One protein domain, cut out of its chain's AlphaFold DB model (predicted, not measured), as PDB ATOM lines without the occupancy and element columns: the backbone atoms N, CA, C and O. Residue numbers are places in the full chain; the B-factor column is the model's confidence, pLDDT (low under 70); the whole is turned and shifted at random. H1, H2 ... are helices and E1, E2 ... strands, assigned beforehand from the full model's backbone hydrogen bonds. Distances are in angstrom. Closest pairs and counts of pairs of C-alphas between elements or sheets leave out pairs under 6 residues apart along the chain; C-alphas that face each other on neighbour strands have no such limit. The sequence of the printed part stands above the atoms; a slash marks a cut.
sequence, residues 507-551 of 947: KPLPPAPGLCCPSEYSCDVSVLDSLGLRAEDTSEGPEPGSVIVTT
ATOM      1  N   LYS A 507      -4.834  22.943   6.924       87.75
ATOM      2  CA  LYS A 507      -4.074  21.813   6.362       87.75
ATOM      3  C   LYS A 507      -4.121  21.866   4.825       87.75
ATOM      4  O   LYS A 507      -5.212  22.031   4.282       87.75
ATOM      5  N   PRO A 508      -3.009  21.689   4.090       86.69
ATOM      6  CA  PRO A 508      -3.064  21.543   2.634       86.69
ATOM      7  C   PRO A 508      -3.841  20.284   2.227       86.69
ATOM      8  O   PRO A 508      -3.637  19.214   2.805       86.69
ATOM      9  N   LEU A 509      -4.702  20.392   1.212       88.62
ATOM     10  CA  LEU A 509      -5.283  19.227   0.536       88.62
ATOM     11  C   LEU A 509      -4.306  18.672  -0.523       88.62
ATOM     12  O   LEU A 509      -3.349  19.356  -0.885       88.62
ATOM     13  N   PRO A 510      -4.496  17.437  -1.028       87.44
ATOM     14  CA  PRO A 510      -3.637  16.889  -2.077       87.44
ATOM     15  C   PRO A 510      -3.644  17.772  -3.341       87.44
ATOM     16  O   PRO A 510      -4.724  18.150  -3.802       87.44
ATOM     17  N   PRO A 511      -2.479  18.097  -3.935       85.44
ATOM     18  CA  PRO A 511      -2.429  18.897  -5.154       85.44
ATOM     19  C   PRO A 511      -3.042  18.146  -6.345       85.44
ATOM     20  O   PRO A 511      -2.966  16.920  -6.448       85.44
ATOM     21  N   ALA A 512      -3.631  18.901  -7.276       86.50
ATOM     22  CA  ALA A 512      -4.161  18.350  -8.520       86.50
ATOM     23  C   ALA A 512      -3.039  17.702  -9.368       86.50
ATOM     24  O   ALA A 512      -1.903  18.184  -9.359       86.50
ATOM     25  N   PRO A 513      -3.325  16.619 -10.120       82.44
ATOM     26  CA  PRO A 513      -2.297  15.839 -10.809       82.44
ATOM     27  C   PRO A 513      -1.488  16.690 -11.798       82.44
ATOM     28  O   PRO A 513      -2.048  17.372 -12.654       82.44
ATOM     29  N   GLY A 514      -0.160  16.628 -11.674       80.44
ATOM     30  CA  GLY A 514       0.783  17.437 -12.455       80.44
ATOM     31  C   GLY A 514       1.119  18.807 -11.850       80.44
ATOM     32  O   GLY A 514       1.993  19.490 -12.377       80.44
ATOM     33  N   LEU A 515       0.489  19.212 -10.740       86.56
ATOM     34  CA  LEU A 515       0.906  20.376  -9.955       86.56
ATOM     35  C   LEU A 515       1.709  19.929  -8.729       86.56
ATOM     36  O   LEU A 515       1.342  18.989  -8.035       86.56
ATOM     37  N   CYS A 516       2.788  20.653  -8.436       88.19
ATOM     38  CA  CYS A 516       3.575  20.446  -7.220       88.19
ATOM     39  C   CYS A 516       2.849  20.910  -5.948       88.19
ATOM     40  O   CYS A 516       2.817  20.196  -4.952       88.19
ATOM     41  N   CYS A 517       2.300  22.129  -5.968       89.19
ATOM     42  CA  CYS A 517       1.770  22.764  -4.762       89.19
ATOM     43  C   CYS A 517       0.243  22.770  -4.736       89.19
ATOM     44  O   CYS A 517      -0.378  22.926  -5.792       89.19
ATOM     45  N   PRO A 518      -0.355  22.617  -3.543       88.50
ATOM     46  CA  PRO A 518      -1.797  22.649  -3.373       88.50
ATOM     47  C   PRO A 518      -2.344  24.060  -3.601       88.50
ATOM     48  O   PRO A 518      -1.713  25.054  -3.252       88.50
ATOM     49  N   SER A 519      -3.535  24.131  -4.189       87.31
ATOM     50  CA  SER A 519      -4.325  25.360  -4.344       87.31
ATOM     51  C   SER A 519      -5.556  25.383  -3.433       87.31
ATOM     52  O   SER A 519      -6.329  26.336  -3.470       87.31
ATOM     53  N   GLU A 520      -5.764  24.324  -2.650       89.12
ATOM     54  CA  GLU A 520      -6.912  24.131  -1.768       89.12
ATOM     55  C   GLU A 520      -6.433  23.692  -0.382       89.12
ATOM     56  O   GLU A 520      -5.545  22.844  -0.250       89.12
ATOM     57  N   TYR A 521      -7.027  24.283   0.651       88.50
ATOM     58  CA  TYR A 521      -6.639  24.092   2.045       88.50
ATOM     59  C   TYR A 521      -7.881  23.818   2.893       88.50
ATOM     60  O   TYR A 521      -8.873  24.536   2.801       88.50
ATOM     61  N   SER A 522      -7.820  22.781   3.723       89.38
ATOM     62  CA  SER A 522      -8.847  22.434   4.703       89.38
ATOM     63  C   SER A 522      -8.587  23.209   5.993       89.38
ATOM     64  O   SER A 522      -7.677  22.861   6.749       89.38
ATOM     65  N   CYS A 523      -9.367  24.257   6.235       87.38
ATOM     66  CA  CYS A 523      -9.276  25.120   7.414       87.38
ATOM     67  C   CYS A 523     -10.418  24.840   8.402       87.38
ATOM     68  O   CYS A 523     -11.481  24.374   7.998       87.38
ATOM     69  N   ASP A 524     -10.237  25.160   9.683       87.12
ATOM     70  CA  ASP A 524     -11.343  25.186  10.655       87.12
ATOM     71  C   ASP A 524     -12.372  26.297  10.326       87.12
ATOM     72  O   ASP A 524     -12.013  27.362   9.814       87.12
ATOM     73  N   VAL A 525     -13.659  26.087  10.633       81.25
ATOM     74  CA  VAL A 525     -14.731  27.081  10.386       81.25
ATOM     75  C   VAL A 525     -14.502  28.442  11.057       81.25
ATOM     76  O   VAL A 525     -15.003  29.451  10.559       81.25
ATOM     77  N   SER A 526     -13.731  28.517  12.145       77.69
ATOM     78  CA  SER A 526     -13.348  29.784  12.791       77.69
ATOM     79  C   SER A 526     -12.497  30.697  11.898       77.69
ATOM     80  O   SER A 526     -12.479  31.916  12.094       77.69
ATOM     81  N   VAL A 527     -11.839  30.146  10.872       73.12
ATOM     82  CA  VAL A 527     -10.972  30.897   9.955       73.12
ATOM     83  C   VAL A 527     -11.782  31.803   9.005       73.12
ATOM     84  O   VAL A 527     -11.248  32.821   8.558       73.12
ATOM     85  N   LEU A 528     -13.073  31.516   8.755       72.00
ATOM     86  CA  LEU A 528     -13.948  32.294   7.850       72.00
ATOM     87  C   LEU A 528     -14.034  33.778   8.220       72.00
ATOM     88  O   LEU A 528     -13.770  34.636   7.379       72.00
ATOM     89  N   ASP A 529     -14.379  34.077   9.476       69.75
ATOM     90  CA  ASP A 529     -14.568  35.452   9.970       69.75
ATOM     91  C   ASP A 529     -13.254  36.250   9.878       69.75
ATOM     92  O   ASP A 529     -13.235  37.436   9.555       69.75
ATOM     93  N   SER A 530     -12.124  35.550  10.033       69.12
ATOM     94  CA  SER A 530     -10.773  36.105   9.899       69.12
ATOM     95  C   SER A 530     -10.270  36.201   8.446       69.12
ATOM     96  O   SER A 530      -9.208  36.782   8.220       69.12
ATOM     97  N   LEU A 531     -10.962  35.618   7.460       69.38
ATOM     98  CA  LEU A 531     -10.726  35.828   6.017       69.38
ATOM     99  C   LEU A 531     -11.785  36.742   5.370       69.38
ATOM    100  O   LEU A 531     -11.608  37.178   4.236       69.38
ATOM    101  N   GLY A 532     -12.888  37.037   6.064       71.81
ATOM    102  CA  GLY A 532     -14.029  37.773   5.511       71.81
ATOM    103  C   GLY A 532     -14.873  36.973   4.507       71.81
ATOM    104  O   GLY A 532     -15.667  37.567   3.772       71.81
ATOM    105  N   LEU A 533     -14.711  35.646   4.463       70.38
ATOM    106  CA  LEU A 533     -15.443  34.743   3.569       70.38
ATOM    107  C   LEU A 533     -16.808  34.362   4.162       70.38
ATOM    108  O   LEU A 533     -16.942  34.179   5.374       70.38
ATOM    109  N   ARG A 534     -17.832  34.201   3.314       71.00
ATOM    110  CA  ARG A 534     -19.116  33.617   3.734       71.00
ATOM    111  C   ARG A 534     -19.062  32.096   3.646       71.00
ATOM    112  O   ARG A 534     -18.505  31.549   2.705       71.00
ATOM    113  N   ALA A 535     -19.795  31.436   4.541       61.19
ATOM    114  CA  ALA A 535     -20.040  29.993   4.476       61.19
ATOM    115  C   ALA A 535     -20.818  29.546   3.217       61.19
ATOM    116  O   ALA A 535     -20.895  28.358   2.935       61.19
ATOM    117  N   GLU A 536     -21.398  30.487   2.463       63.59
ATOM    118  CA  GLU A 536     -22.041  30.243   1.163       63.59
ATOM    119  C   GLU A 536     -21.027  30.164   0.001       63.59
ATOM    120  O   GLU A 536     -21.360  29.625  -1.052       63.59
ATOM    121  N   ASP A 537     -19.800  30.675   0.191       61.88
ATOM    122  CA  ASP A 537     -18.723  30.714  -0.814       61.88
ATOM    123  C   ASP A 537     -17.662  29.602  -0.609       61.88
ATOM    124  O   ASP A 537     -16.769  29.437  -1.438       61.88
ATOM    125  N   THR A 538     -17.746  28.832   0.484       69.56
ATOM    126  CA  THR A 538     -16.807  27.751   0.858       69.56
ATOM    127  C   THR A 538     -17.481  26.381   0.806       69.56
ATOM    128  O   THR A 538     -18.590  26.231   1.320       69.56
ATOM    129  N   SER A 539     -16.812  25.353   0.277       75.31
ATOM    130  CA  SER A 539     -17.306  23.970   0.359       75.31
ATOM    131  C   SER A 539     -17.012  23.324   1.718       75.31
ATOM    132  O   SER A 539     -16.030  23.644   2.391       75.31
ATOM    133  N   GLU A 540     -17.889  22.404   2.122       79.06
ATOM    134  CA  GLU A 540     -17.778  21.626   3.359       79.06
ATOM    135  C   GLU A 540     -16.555  20.690   3.287       79.06
ATOM    136  O   GLU A 540     -16.354  19.997   2.286       79.06
ATOM    137  N   GLY A 541     -15.698  20.727   4.310       75.94
ATOM    138  CA  GLY A 541     -14.413  20.029   4.312       75.94
ATOM    139  C   GLY A 541     -14.494  18.545   4.707       75.94
ATOM    140  O   GLY A 541     -15.545  18.050   5.114       75.94
ATOM    141  N   PRO A 542     -13.374  17.802   4.596       76.06
ATOM    142  CA  PRO A 542     -13.326  16.365   4.876       76.06
ATOM    143  C   PRO A 542     -13.473  16.008   6.366       76.06
ATOM    144  O   PRO A 542     -13.809  14.867   6.686       76.06
ATOM    145  N   GLU A 543     -13.221  16.950   7.278       80.19
ATOM    146  CA  GLU A 543     -13.411  16.788   8.726       80.19
ATOM    147  C   GLU A 543     -14.645  17.599   9.190       80.19
ATOM    148  O   GLU A 543     -14.841  18.728   8.731       80.19
ATOM    149  N   PRO A 544     -15.498  17.085  10.098       76.31
ATOM    150  CA  PRO A 544     -16.694  17.802  10.540       76.31
ATOM    151  C   PRO A 544     -16.315  19.072  11.318       76.31
ATOM    152  O   PRO A 544     -15.706  18.987  12.382       76.31
ATOM    153  N   GLY A 545     -16.694  20.240  10.792       76.81
ATOM    154  CA  GLY A 545     -16.234  21.546  11.289       76.81
ATOM    155  C   GLY A 545     -15.075  22.158  10.490       76.81
ATOM    156  O   GLY A 545     -14.583  23.218  10.864       76.81
ATOM    157  N   SER A 546     -14.665  21.538   9.380       83.56
ATOM    158  CA  SER A 546     -13.724  22.124   8.419       83.56
ATOM    159  C   SER A 546     -14.414  22.657   7.158       83.56
ATOM    160  O   SER A 546     -15.523  22.251   6.802       83.56
ATOM    161  N   VAL A 547     -13.729  23.567   6.473       86.50
ATOM    162  CA  VAL A 547     -14.099  24.170   5.187       86.50
ATOM    163  C   VAL A 547     -12.924  24.109   4.222       86.50
ATOM    164  O   VAL A 547     -11.766  24.141   4.644       86.50
ATOM    165  N   ILE A 548     -13.205  24.080   2.923       86.25
ATOM    166  CA  ILE A 548     -12.171  24.192   1.893       86.25
ATOM    167  C   ILE A 548     -12.041  25.654   1.460       86.25
ATOM    168  O   ILE A 548     -13.012  26.288   1.042       86.25
ATOM    169  N   VAL A 549     -10.818  26.178   1.544       84.62
ATOM    170  CA  VAL A 549     -10.419  27.493   1.038       84.62
ATOM    171  C   VAL A 549      -9.537  27.289  -0.192       84.62
ATOM    172  O   VAL A 549      -8.422  26.774  -0.090       84.62
ATOM    173  N   THR A 550     -10.030  27.695  -1.362       82.62
ATOM    174  CA  THR A 550      -9.255  27.699  -2.611       82.62
ATOM    175  C   THR A 550      -8.496  29.018  -2.740       82.62
ATOM    176  O   THR A 550      -9.096  30.064  -2.987       82.62
ATOM    177  N   THR A 551      -7.171  28.988  -2.611       70.88
ATOM    178  CA  THR A 551      -6.325  30.166  -2.843       70.88
ATOM    179  C   THR A 551      -5.987  30.263  -4.327       70.88
ATOM    180  O   THR A 551      -5.334  29.373  -4.882       70.88
TER     181      THR A 551
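What this domain is: This is residues 507 to 551 of the 947 residues of the protein "Kielin/chordin-like protein" of Amphibalanus amphitrite (UniProt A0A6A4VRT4). This small domain has little regular structure: two short antiparallel strands, E1 and E2, run side by side, with residues 507 to 508 paired along E1 and residues 539 to 540 along E2; the short helix H1 lies beside the strand pair near the end of E1 at residue 524, and the loop round Gly 514 reaches away past the other end, where E1 begins at residue 520. The printed part has 45 residues, 15 of them in named elements, in the order E1, H1, E2; the class is mixed. It is only just compact, close to loose, with a radius of gyration of the C-alphas of 10.8 A, and elongated, spanning 32 by 20 by 15 A.

Where its parts are: Find C-alpha 520 at (-6.912, 24.131, -1.768); from there E1, residues 520 to 524, runs 13.2 A. E2, residues 546 to 550, runs 13.1 A to C-alpha 550 at (-9.255, 27.699, -2.611). H1 is residues 527 to 531, 6.3 A.

How they stand to each other: E1 and E2 are antiparallel at 148 degrees; look at N 521 and O 549, within hydrogen-bond range at 2.9 A. Residues 507 to 508 pair with 521 to 522 of E1, and 539 to 540 with 547 to 548 of E2, both antiparallel. H1 and E2 are near each other. In H1 the O i to N i+4 pair is within hydrogen-bond range.

The domain as a whole: The C-alphas farthest apart, Gly 514 and Asp 529, are 32.6 A apart. The printed part has no cut; the link from H1 to E2 is long, 14 residues. Residues 529 to 531 and 535 to 538 have pLDDT under 70.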